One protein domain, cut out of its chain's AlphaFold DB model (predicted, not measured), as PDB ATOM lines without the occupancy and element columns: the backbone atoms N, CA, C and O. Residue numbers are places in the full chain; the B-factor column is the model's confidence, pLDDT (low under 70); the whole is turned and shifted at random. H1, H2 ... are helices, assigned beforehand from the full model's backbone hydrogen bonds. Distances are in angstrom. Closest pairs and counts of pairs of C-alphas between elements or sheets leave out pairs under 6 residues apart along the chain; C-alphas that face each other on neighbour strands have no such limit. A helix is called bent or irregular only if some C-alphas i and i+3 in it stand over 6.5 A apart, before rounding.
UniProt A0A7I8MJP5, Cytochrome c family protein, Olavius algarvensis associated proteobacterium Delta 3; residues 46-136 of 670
ATOM      1  N   CYS A  46     215.319 281.666 179.888       93.25
ATOM      2  CA  CYS A  46     216.415 281.000 180.603       93.25
ATOM      3  C   CYS A  46     217.798 281.227 179.956       93.25
ATOM      4  O   CYS A  46     218.819 281.153 180.644       93.25
ATOM      5  N   LEU A  47     217.832 281.521 178.649       94.19
ATOM      6  CA  LEU A  47     219.047 281.731 177.859       94.19
ATOM      7  C   LEU A  47     219.419 283.213 177.690       94.19
ATOM      8  O   LEU A  47     220.313 283.509 176.899       94.19
ATOM      9  N   ALA A  48     218.756 284.142 178.392       90.69
ATOM     10  CA  ALA A  48     218.955 285.583 178.237       90.69
ATOM     11  C   ALA A  48     220.435 286.015 178.266       90.69
ATOM     12  O   ALA A  48     221.221 285.594 179.124       90.69
ATOM     13  N   ALA A  49     220.824 286.884 177.324       85.56
ATOM     14  CA  ALA A  49     222.217 287.293 177.144       85.56
ATOM     15  C   ALA A  49     222.811 287.925 178.417       85.56
ATOM     16  O   ALA A  49     222.265 288.867 178.993       85.56
ATOM     17  N   GLY A  50     223.974 287.420 178.843       78.94
ATOM     18  CA  GLY A  50     224.685 287.921 180.026       78.94
ATOM     19  C   GLY A  50     224.002 287.610 181.365       78.94
ATOM     20  O   GLY A  50     224.320 288.265 182.358       78.94
ATOM     21  N   LYS A  51     223.059 286.655 181.393       80.69
ATOM     22  CA  LYS A  51     222.314 286.238 182.591       80.69
ATOM     23  C   LYS A  51     222.663 284.806 183.005       80.69
ATOM     24  O   LYS A  51     223.831 284.532 183.266       80.69
ATOM     25  N   CYS A  52     221.661 283.933 183.117       87.19
ATOM     26  CA  CYS A  52     221.776 282.621 183.739       87.19
ATOM     27  C   CYS A  52     222.414 281.597 182.782       87.19
ATOM     28  O   CYS A  52     223.625 281.427 182.801       87.19
ATOM     29  N   HIS A  53     221.655 280.964 181.885       94.12
ATOM     30  CA  HIS A  53     222.147 279.807 181.117       94.12
ATOM     31  C   HIS A  53     222.636 280.156 179.702       94.12
ATOM     32  O   HIS A  53     222.630 279.319 178.801       94.12
ATOM     33  N   ALA A  54     223.064 281.402 179.478       91.62
ATOM     34  CA  ALA A  54     223.531 281.853 178.171       91.62
ATOM     35  C   ALA A  54     224.721 281.008 177.677       91.62
ATOM     36  O   ALA A  54     225.772 280.960 178.322       91.62
ATOM     37  N   GLY A  55     224.555 280.391 176.505       90.19
ATOM     38  CA  GLY A  55     225.567 279.548 175.871       90.19
ATOM     39  C   GLY A  55     225.558 278.081 176.305       90.19
ATOM     40  O   GLY A  55     226.421 277.350 175.836       90.19
ATOM     41  N   ILE A  56     224.624 277.638 177.158       94.12
ATOM     42  CA  ILE A  56     224.457 276.210 177.477       94.12
ATOM     43  C   ILE A  56     224.279 275.375 176.198       94.12
ATOM     44  O   ILE A  56     223.684 275.834 175.224       94.12
ATOM     45  N   GLU A  57     224.803 274.149 176.190       93.62
ATOM     46  CA  GLU A  57     224.680 273.274 175.024       93.62
ATOM     47  C   GLU A  57     223.224 272.861 174.783       93.62
ATOM     48  O   GLU A  57     222.523 272.507 175.740       93.62
ATOM     49  N   PRO A  58     222.786 272.756 173.516       94.50
ATOM     50  CA  PRO A  58     221.520 272.117 173.218       94.50
ATOM     51  C   PRO A  58     221.527 270.655 173.677       94.50
ATOM     52  O   PRO A  58     222.504 269.909 173.532       94.50
ATOM     53  N   ILE A  59     220.396 270.227 174.248       93.81
ATOM     54  CA  ILE A  59     220.207 268.869 174.776       93.81
ATOM     55  C   ILE A  59     220.372 267.802 173.676       93.81
ATOM     56  O   ILE A  59     220.841 266.689 173.924       93.81
ATOM     57  N   ARG A  60     220.012 268.154 172.438       94.62
ATOM     58  CA  ARG A  60     220.122 267.375 171.198       94.62
ATOM     59  C   ARG A  60     220.337 268.335 170.031       94.62
ATOM     60  O   ARG A  60     220.034 269.512 170.166       94.62
ATOM     61  N   ALA A  61     220.772 267.813 168.885       94.31
ATOM     62  CA  ALA A  61     220.891 268.609 167.667       94.31
ATOM     63  C   ALA A  61     219.546 269.265 167.318       94.31
ATOM     64  O   ALA A  61     218.513 268.591 167.398       94.31
ATOM     65  N   HIS A  62     219.556 270.551 166.961       94.69
ATOM     66  CA  HIS A  62     218.362 271.373 166.735       94.69
ATOM     67  C   HIS A  62     217.437 270.793 165.658       94.69
ATOM     68  O   HIS A  62     216.213 270.874 165.758       94.69
ATOM     69  N   ASP A  63     218.015 270.149 164.648       92.75
ATOM     70  CA  ASP A  63     217.306 269.496 163.553       92.75
ATOM     71  C   ASP A  63     216.781 268.090 163.910       92.75
ATOM     72  O   ASP A  63     216.030 267.483 163.141       92.75
ATOM     73  N   SER A  64     217.148 267.554 165.076       93.06
ATOM     74  CA  SER A  64     216.726 266.219 165.472       93.06
ATOM     75  C   SER A  64     215.215 266.171 165.742       93.06
ATOM     76  O   SER A  64     214.650 267.124 166.286       93.06
ATOM     77  N   PRO A  65     214.542 265.039 165.455       91.75
ATOM     78  CA  PRO A  65     213.119 264.886 165.759       91.75
ATOM     79  C   PRO A  65     212.784 265.160 167.231       91.75
ATOM     80  O   PRO A  65     211.752 265.748 167.530       91.75
ATOM     81  N   MET A  66     213.687 264.778 168.140       92.94
ATOM     82  CA  MET A  66     213.533 265.013 169.575       92.94
ATOM     83  C   MET A  66     213.588 266.504 169.922       92.94
ATOM     84  O   MET A  66     212.726 266.980 170.650       92.94
ATOM     85  N   ALA A  67     214.567 267.251 169.395       95.12
ATOM     86  CA  ALA A  67     214.669 268.688 169.655       95.12
ATOM     87  C   ALA A  67     213.449 269.443 169.118       95.12
ATOM     88  O   ALA A  67     212.879 270.256 169.835       95.12
ATOM     89  N   ARG A  68     212.982 269.109 167.906       95.12
ATOM     90  CA  ARG A  68     211.777 269.722 167.321       95.12
ATOM     91  C   ARG A  68     210.534 269.516 168.186       95.12
ATOM     92  O   ARG A  68     209.819 270.480 168.427       95.12
ATOM     93  N   GLN A  69     210.317 268.301 168.696       95.00
ATOM     94  CA  GLN A  69     209.207 268.022 169.617       95.00
ATOM     95  C   GLN A  69     209.347 268.805 170.930       95.00
ATOM     96  O   GLN A  69     208.369 269.357 171.424       95.00
ATOM     97  N   ILE A  70     210.562 268.901 171.482       96.12
ATOM     98  CA  ILE A  70     210.825 269.693 172.694       96.12
ATOM     99  C   ILE A  70     210.525 271.179 172.455       96.12
ATOM    100  O   ILE A  70     209.912 271.811 173.310       96.12
ATOM    101  N   TYR A  71     210.907 271.735 171.304       97.19
ATOM    102  CA  TYR A  71     210.612 273.130 170.969       97.19
ATOM    103  C   TYR A  71     209.124 273.371 170.756       97.19
ATOM    104  O   TYR A  71     208.599 274.351 171.267       97.19
ATOM    105  N   GLU A  72     208.424 272.467 170.072       96.38
ATOM    106  CA  GLU A  72     206.972 272.557 169.888       96.38
ATOM    107  C   GLU A  72     206.230 272.567 171.232       96.38
ATOM    108  O   GLU A  72     205.409 273.452 171.488       96.38
ATOM    109  N   LEU A  73     206.585 271.645 172.134       96.44
ATOM    110  CA  LEU A  73     206.067 271.637 173.503       96.44
ATOM    111  C   LEU A  73     206.454 272.914 174.259       96.44
ATOM    112  O   LEU A  73     205.635 273.483 174.974       96.44
ATOM    113  N   GLY A  74     207.685 273.390 174.082       96.94
ATOM    114  CA  GLY A  74     208.187 274.610 174.702       96.94
ATOM    115  C   GLY A  74     207.406 275.861 174.294       96.94
ATOM    116  O   GLY A  74     206.996 276.638 175.158       96.94
ATOM    117  N   VAL A  75     207.117 276.031 173.000       97.12
ATOM    118  CA  VAL A  75     206.300 277.136 172.469       97.12
ATOM    119  C   VAL A  75     204.937 277.184 173.159       97.12
ATOM    120  O   VAL A  75     204.512 278.256 173.596       97.12
ATOM    121  N   ALA A  76     204.286 276.030 173.336       96.12
ATOM    122  CA  ALA A  76     203.003 275.938 174.033       96.12
ATOM    123  C   ALA A  76     203.082 276.357 175.517       96.12
ATOM    124  O   ALA A  76     202.080 276.785 176.089       96.12
ATOM    125  N   LEU A  77     204.268 276.280 176.127       96.81
ATOM    126  CA  LEU A  77     204.535 276.658 177.519       96.81
ATOM    127  C   LEU A  77     205.150 278.061 177.667       96.81
ATOM    128  O   LEU A  77     205.490 278.472 178.778       96.81
ATOM    129  N   GLY A  78     205.282 278.814 176.571       95.75
ATOM    130  CA  GLY A  78     205.901 280.141 176.578       95.75
ATOM    131  C   GLY A  78     207.429 280.123 176.702       95.75
ATOM    132  O   GLY A  78     208.009 281.124 177.112       95.75
ATOM    133  N   ASP A  79     208.068 279.007 176.351       96.81
ATOM    134  CA  ASP A  79     209.520 278.826 176.290       96.81
ATOM    135  C   ASP A  79     209.918 278.165 174.960       96.81
ATOM    136  O   ASP A  79     210.053 276.942 174.891       96.81
ATOM    137  N   PRO A  80     210.134 278.936 173.882       96.12
ATOM    138  CA  PRO A  80     210.487 278.376 172.576       96.12
ATOM    139  C   PRO A  80     211.765 277.523 172.574       96.12
ATOM    140  O   PRO A  80     211.969 276.733 171.656       96.12
ATOM    141  N   ASN A  81     212.620 277.653 173.597       96.00
ATOM    142  CA  ASN A  81     213.849 276.875 173.739       96.00
ATOM    143  C   ASN A  81     213.626 275.525 174.447       96.00
ATOM    144  O   ASN A  81     214.506 274.663 174.409       96.00
ATOM    145  N   GLY A  82     212.451 275.319 175.053       95.88
ATOM    146  CA  GLY A  82     211.994 274.047 175.612       95.88
ATOM    147  C   GLY A  82     212.653 273.615 176.927       95.88
ATOM    148  O   GLY A  82     212.497 272.463 177.332       95.88
ATOM    149  N   CYS A  83     213.362 274.504 177.626       96.06
ATOM    150  CA  CYS A  83     213.958 274.235 178.936       96.06
ATOM    151  C   CYS A  83     212.897 273.803 179.965       96.06
ATOM    152  O   CYS A  83     213.073 272.809 180.679       96.06
ATOM    153  N   VAL A  84     211.761 274.502 180.003       97.06
ATOM    154  CA  VAL A  84     210.687 274.259 180.982       97.06
ATOM    155  C   VAL A  84     209.914 272.958 180.742       97.06
ATOM    156  O   VAL A  84     209.238 272.484 181.652       97.06
ATOM    157  N   VAL A  85     210.051 272.330 179.566       96.94
ATOM    158  CA  VAL A  85     209.457 271.008 179.274       96.94
ATOM    159  C   VAL A  85     210.024 269.944 180.218       96.94
ATOM    160  O   VAL A  85     209.299 269.059 180.673       96.94
ATOM    161  N   CYS A  86     211.314 270.059 180.539       95.81
ATOM    162  CA  CYS A  86     212.024 269.133 181.418       95.81
ATOM    163  C   CYS A  86     212.215 269.683 182.833       95.81
ATOM    164  O   CYS A  86     212.317 268.901 183.777       95.81
ATOM    165  N   HIS A  87     212.301 271.006 182.979       96.62
ATOM    166  CA  HIS A  87     212.667 271.645 184.241       96.62
ATOM    167  C   HIS A  87     211.524 272.393 184.931       96.62
ATOM    168  O   HIS A  87     211.667 272.694 186.109       96.62
ATOM    169  N   GLY A  88     210.398 272.687 184.276       96.69
ATOM    170  CA  GLY A  88     209.392 273.600 184.833       96.69
ATOM    171  C   GLY A  88     209.962 275.011 185.026       96.69
ATOM    172  O   GLY A  88     210.821 275.440 184.261       96.69
ATOM    173  N   GLY A  89     209.514 275.729 186.056       96.25
ATOM    174  CA  GLY A  89     209.936 277.104 186.340       96.25
ATOM    175  C   GLY A  89     209.128 278.181 185.611       96.25
ATOM    176  O   GLY A  89     208.093 277.915 184.997       96.25
ATOM    177  N   ASN A  90     209.609 279.421 185.686       96.06
ATOM    178  CA  ASN A  90     209.025 280.585 185.028       96.06
ATOM    179  C   ASN A  90     209.911 281.037 183.849       96.06
ATOM    180  O   ASN A  90     210.926 281.696 184.079       96.06
ATOM    181  N   PRO A  91     209.518 280.764 182.591       94.00
ATOM    182  CA  PRO A  91     210.337 281.088 181.422       94.00
ATOM    183  C   PRO A  91     210.379 282.581 181.082       94.00
ATOM    184  O   PRO A  91     211.183 282.994 180.251       94.00
ATOM    185  N   LYS A  92     209.523 283.399 181.709       92.94
ATOM    186  CA  LYS A  92     209.477 284.855 181.499       92.94
ATOM    187  C   LYS A  92     210.437 285.620 182.406       92.94
ATOM    188  O   LYS A  92     210.616 286.821 182.224       92.94
ATOM    189  N   GLU A  93     211.001 284.957 183.411       94.62
ATOM    190  CA  GLU A  93     211.946 285.568 184.336       94.62
ATOM    191  C   GLU A  93     213.383 285.353 183.850       94.62
ATOM    192  O   GLU A  93     213.872 284.228 183.773       94.62
ATOM    193  N   GLU A  94     214.075 286.452 183.558       92.94
ATOM    194  CA  GLU A  94     215.420 286.438 182.965       92.94
ATOM    195  C   GLU A  94     216.514 286.929 183.926       92.94
ATOM    196  O   GLU A  94     217.700 286.919 183.586       92.94
ATOM    197  N   LYS A  95     216.145 287.441 185.106       89.38
ATOM    198  CA  LYS A  95     217.049 288.199 185.983       89.38
ATOM    199  C   LYS A  95     217.251 287.539 187.338       89.38
ATOM    200  O   LYS A  95     218.380 287.548 187.826       89.38
ATOM    201  N   ASP A  96     216.198 286.996 187.942       92.31
ATOM    202  CA  ASP A  96     216.267 286.389 189.274       92.31
ATOM    203  C   ASP A  96     216.055 284.873 189.219       92.31
ATOM    204  O   ASP A  96     214.945 284.380 189.026       92.31
ATOM    205  N   ALA A  97     217.129 284.119 189.469       91.50
ATOM    206  CA  ALA A  97     217.095 282.660 189.517       91.50
ATOM    207  C   ALA A  97     216.112 282.107 190.565       91.50
ATOM    208  O   ALA A  97     215.567 281.024 190.372       91.50
ATOM    209  N   LYS A  98     215.856 282.826 191.667       92.38
ATOM    210  CA  LYS A  98     214.887 282.388 192.683       92.38
ATOM    211  C   LYS A  98     213.453 282.484 192.190       92.38
ATOM    212  O   LYS A  98     212.626 281.730 192.674       92.38
ATOM    213  N   ILE A  99     213.162 283.392 191.263       94.94
ATOM    214  CA  ILE A  99     211.838 283.519 190.650       94.94
ATOM    215  C   ILE A  99     211.755 282.597 189.423       94.94
ATOM    216  O   ILE A  99     210.774 281.870 189.275       94.94
ATOM    217  N   ALA A 100     212.804 282.540 188.595       94.75
ATOM    218  CA  ALA A 100     212.869 281.654 187.430       94.75
ATOM    219  C   ALA A 100     212.715 280.171 187.813       94.75
ATOM    220  O   ALA A 100     212.039 279.418 187.118       94.75
ATOM    221  N   HIS A 101     213.268 279.750 188.952       95.31
ATOM    222  CA  HIS A 101     213.185 278.371 189.446       95.31
ATOM    223  C   HIS A 101     212.010 278.133 190.414       95.31
ATOM    224  O   HIS A 101     212.143 277.386 191.383       95.31
ATOM    225  N   THR A 102     210.852 278.758 190.170       94.12
ATOM    226  CA  THR A 102     209.619 278.520 190.947       94.12
ATOM    227  C   THR A 102     208.455 278.087 190.069       94.12
ATOM    228  O   THR A 102     208.292 278.572 188.952       94.12
ATOM    229  N   GLY A 103     207.630 277.178 190.599       95.44
ATOM    230  CA  GLY A 103     206.439 276.679 189.911       95.44
ATOM    231  C   GLY A 103     206.751 276.005 188.574       95.44
ATOM    232  O   GLY A 103     207.858 275.527 188.344       95.44
ATOM    233  N   ALA A 104     205.756 275.941 187.700       96.69
ATOM    234  CA  ALA A 104     205.888 275.491 186.321       96.69
ATOM    235  C   ALA A 104     204.826 276.190 185.455       96.69
ATOM    236  O   ALA A 104     203.812 276.647 185.999       96.69
ATOM    237  N   PRO A 105     205.018 276.293 184.128       96.19
ATOM    238  CA  PRO A 105     204.040 276.934 183.256       96.19
ATOM    239  C   PRO A 105     202.719 276.157 183.218       96.19
ATOM    240  O   PRO A 105     202.703 274.923 183.203       96.19
ATOM    241  N   ALA A 106     201.599 276.881 183.153       93.62
ATOM    242  CA  ALA A 106     200.283 276.272 182.982       93.62
ATOM    243  C   ALA A 106     200.216 275.466 181.671       93.62
ATOM    244  O   ALA A 106     200.744 275.893 180.648       93.62
ATOM    245  N   GLY A 107     199.558 274.303 181.703       91.19
ATOM    246  CA  GLY A 107     199.480 273.377 180.563       91.19
ATOM    247  C   GLY A 107     200.636 272.372 180.471       91.19
ATOM    248  O   GLY A 107     200.550 271.422 179.694       91.19
ATOM    249  N   GLY A 108     201.687 272.533 181.285       93.00
ATOM    250  CA  GLY A 108     202.785 271.571 181.397       93.00
ATOM    251  C   GLY A 108     202.422 270.315 182.198       93.00
ATOM    252  O   GLY A 108     201.371 270.227 182.830       93.00
ATOM    253  N   LYS A 109     203.320 269.321 182.184       95.25
ATOM    254  CA  LYS A 109     203.200 268.087 182.994       95.25
ATOM    255  C   LYS A 109     203.807 268.208 184.394       95.25
ATOM    256  O   LYS A 109     203.619 267.316 185.219       95.25
ATOM    257  N   LEU A 110     204.565 269.274 184.641       96.00
ATOM    258  CA  LEU A 110     205.225 269.557 185.910       96.00
ATOM    259  C   LEU A 110     204.418 270.578 186.709       96.00
ATOM    260  O   LEU A 110     203.823 271.481 186.136       96.00
ATOM    261  N   ASP A 111     204.463 270.448 188.034       93.75
ATOM    262  CA  ASP A 111     203.779 271.352 188.971       93.75
ATOM    263  C   ASP A 111     204.769 272.291 189.691       93.75
ATOM    264  O   ASP A 111     204.383 273.173 190.455       93.75
ATOM    265  N   THR A 112     206.070 272.063 189.500       95.44
ATOM    266  CA  THR A 112     207.171 272.760 190.170       95.44
ATOM    267  C   THR A 112     208.421 272.729 189.298       95.44
ATOM    268  O   THR A 112     208.492 271.968 188.331       95.44
ATOM    269  N   PHE A 113     209.423 273.519 189.676       96.50
ATOM    270  CA  PHE A 113     210.752 273.438 189.101       96.50
ATOM    271  C   PHE A 113     211.429 272.125 189.518       96.50
ATOM    272  O   PHE A 113     211.355 271.722 190.681       96.50
ATOM    273  N   VAL A 114     212.079 271.466 188.564       95.62
ATOM    274  CA  VAL A 114     212.728 270.162 188.707       95.62
ATOM    275  C   VAL A 114     214.207 270.304 188.375       95.62
ATOM    276  O   VAL A 114     214.583 270.642 187.253       95.62
ATOM    277  N   VAL A 115     215.070 269.982 189.338       91.06
ATOM    278  CA  VAL A 115     216.531 270.009 189.151       91.06
ATOM    279  C   VAL A 115     217.004 268.726 188.468       91.06
ATOM    280  O   VAL A 115     217.817 268.756 187.543       91.06
ATOM    281  N   HIS A 116     216.484 267.580 188.910       93.00
ATOM    282  CA  HIS A 116     216.887 266.259 188.431       93.00
ATOM    283  C   HIS A 116     215.854 265.677 187.462       93.00
ATOM    284  O   HIS A 116     215.190 264.687 187.758       93.00
ATOM    285  N   SER A 117     215.747 266.275 186.276       94.06
ATOM    286  CA  SER A 117     214.721 265.956 185.271       94.06
ATOM    287  C   SER A 117     214.752 264.514 184.743       94.06
ATOM    288  O   SER A 117     213.722 263.955 184.379       94.06
ATOM    289  N   GLY A 118     215.917 263.861 184.748       95.06
ATOM    290  CA  GLY A 118     216.035 262.447 184.379       95.06
ATOM    291  C   GLY A 118     215.694 261.454 185.494       95.06
ATOM    292  O   GLY A 118     215.724 260.251 185.235       95.06
ATOM    293  N   SER A 119     215.430 261.921 186.719       96.50
ATOM    294  CA  SER A 119     215.220 261.081 187.904       96.50
ATOM    295  C   SER A 119     213.994 260.184 187.768       96.50
ATOM    296  O   SER A 119     212.951 260.622 187.290       96.50
ATOM    297  N   VAL A 120     214.093 258.937 188.238       96.12
ATOM    298  CA  VAL A 120     213.000 257.953 188.150       96.12
ATOM    299  C   VAL A 120     211.727 258.402 188.885       96.12
ATOM    300  O   VAL A 120     210.637 257.943 188.581       96.12
ATOM    301  N   TRP A 121     211.860 259.346 189.817       95.75
ATOM    302  CA  TRP A 121     210.764 259.877 190.633       95.75
ATOM    303  C   TRP A 121     209.897 260.916 189.917       95.75
ATOM    304  O   TRP A 121     208.832 261.278 190.409       95.75
ATOM    305  N   VAL A 122     210.358 261.424 188.771       96.31
ATOM    306  CA  VAL A 122     209.666 262.460 187.984       96.31
ATOM    307  C   VAL A 122     209.705 262.195 186.476       96.31
ATOM    308  O   VAL A 122     209.048 262.903 185.714       96.31
ATOM    309  N   ASN A 123     210.454 261.183 186.019       95.75
ATOM    310  CA  ASN A 123     210.703 260.941 184.599       95.75
ATOM    311  C   ASN A 123     209.432 260.631 183.798       95.75
ATOM    312  O   ASN A 123     209.414 260.938 182.611       95.75
ATOM    313  N   GLU A 124     208.371 260.091 184.401       95.81
ATOM    314  CA  GLU A 124     207.084 259.863 183.732       95.81
ATOM    315  C   GLU A 124     206.518 261.173 183.160       95.81
ATOM    316  O   GLU A 124     206.055 261.222 182.021       95.81
ATOM    317  N   LYS A 125     206.651 262.270 183.914       95.81
ATOM    318  CA  LYS A 125     206.209 263.609 183.512       95.81
ATOM    319  C   LYS A 125     207.157 264.280 182.518       95.81
ATOM    320  O   LYS A 125     206.818 265.336 182.002       95.81
ATOM    321  N   ILE A 126     208.335 263.711 182.255       94.81
ATOM    322  CA  ILE A 126     209.400 264.324 181.446       94.81
ATOM    323  C   ILE A 126     209.733 263.411 180.264       94.81
ATOM    324  O   ILE A 126     209.176 263.568 179.183       94.81
ATOM    325  N   CYS A 127     210.572 262.396 180.475       94.31
ATOM    326  CA  CYS A 127     210.908 261.398 179.461       94.31
ATOM    327  C   CYS A 127     209.673 260.588 179.019       94.31
ATOM    328  O   CYS A 127     209.537 260.250 177.843       94.31
ATOM    329  N   GLY A 128     208.766 260.288 179.954       95.19
ATOM    330  CA  GLY A 128     207.559 259.487 179.737       95.19
ATOM    331  C   GLY A 128     206.548 260.128 178.788       95.19
ATOM    332  O   GLY A 128     205.773 259.401 178.174       95.19
ATOM    333  N   GLN A 129     206.638 261.443 178.550       93.00
ATOM    334  CA  GLN A 129     205.843 262.132 177.525       93.00
ATOM    335  C   GLN A 129     206.059 261.534 176.122       93.00
ATOM    336  O   GLN A 129     205.143 261.532 175.305       93.00
ATOM    337  N   CYS A 130     207.258 261.002 175.853       91.12
ATOM    338  CA  CYS A 130     207.614 260.355 174.584       91.12
ATOM    339  C   CYS A 130     207.949 258.858 174.735       91.12
ATOM    340  O   CYS A 130     207.890 258.107 173.758       91.12
ATOM    341  N   HIS A 131     208.322 258.419 175.943       93.75
ATOM    342  CA  HIS A 131     208.915 257.106 176.219       93.75
ATOM    343  C   HIS A 131     208.228 256.349 177.371       93.75
ATOM    344  O   HIS A 131     208.899 255.661 178.140       93.75
ATOM    345  N   GLN A 132     206.903 256.455 177.496       93.62
ATOM    346  CA  GLN A 132     206.120 255.887 178.607       93.62
ATOM    347  C   GLN A 132     206.445 254.414 178.927       93.62
ATOM    348  O   GLN A 132     206.667 254.051 180.081       93.62
ATOM    349  N   ASN A 133     206.559 253.554 177.910       94.31
ATOM    350  CA  ASN A 133     206.858 252.136 178.147       94.31
ATOM    351  C   ASN A 133     208.273 251.924 178.713       94.31
ATOM    352  O   ASN A 133     208.501 250.982 179.467       94.31
ATOM    353  N   TYR A 134     209.233 252.794 178.383       95.62
ATOM    354  CA  TYR A 134     210.583 252.708 178.943       95.62
ATOM    355  C   TYR A 134     210.651 253.241 180.371       95.62
ATOM    356  O   TYR A 134     211.421 252.698 181.158       95.62
ATOM    357  N   THR A 135     209.850 254.248 180.738       95.50
ATOM    358  CA  THR A 135     209.755 254.674 182.145       95.50
ATOM    359  C   THR A 135     209.123 253.574 182.999       95.50
ATOM    360  O   THR A 135     209.639 253.273 184.073       95.50
ATOM    361  N   TYR A 136     208.093 252.901 182.473       95.06
ATOM    362  CA  TYR A 136     207.477 251.731 183.106       95.06
ATOM    363  C   TYR A 136     208.476 250.579 183.301       95.06
ATOM    364  O   TYR A 136     208.670 250.102 184.420       95.06
TER     365      TYR A 136
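AT A GLANCE: This is residues 46 to 136 of the 670 residues of the protein "Cytochrome c family protein" of Olavius algarvensis associated proteobacterium Delta 3 (UniProt A0A7I8MJP5). Little regular structure is here: loops make most of the domain, with the longest helix, H1, packed beside short H2 in its middle. H4 sits at one end of the longest axis, while H3 and the loop around Gly 50 sit toward the other. The printed part has 91 residues with four named helices, H1 to H4 in chain order, and no named strand; its class is all helix, though under half of the residues are in named elements. It is compact, with a radius of gyration of the C-alphas of 12.8 A and spans of 39 by 29 by 21 A.

HOW THE PARTS SIT: Start at H1, residues 65 to 76, which touches H2, residues 83 to 87, with its residues 70 to 74 alone; the closest C-alphas, of Gly 74 and Val 85, are 6.0 A apart. H3, residues 97 to 100, and H4, residues 128 to 136, touch no helix. In H1 and H2 every O i to N i+4 pair is within hydrogen-bond range, in H4 3 of 5; H3 is too short for such a pair.

IN THESE COORDINATES: Find C-alpha 65 at (213.119, 264.886, 165.759); from there H1 runs 17.1 A to C-alpha 76. H2 spans 6.0 A and H3 4.8 A. H4 spans 8.5 A, ending at C-alpha 136 at (207.477, 251.731, 183.106); it is irregular, with C-alphas 130 and 133 9.0 A apart.

THE WHOLE: The two C-alphas farthest apart, of Gly 50 and Tyr 136, are 40.2 A apart. The link from H3 to H4, 27 residues, is long. The printed part has no cut, and no printed residue is under 70 in pLDDT.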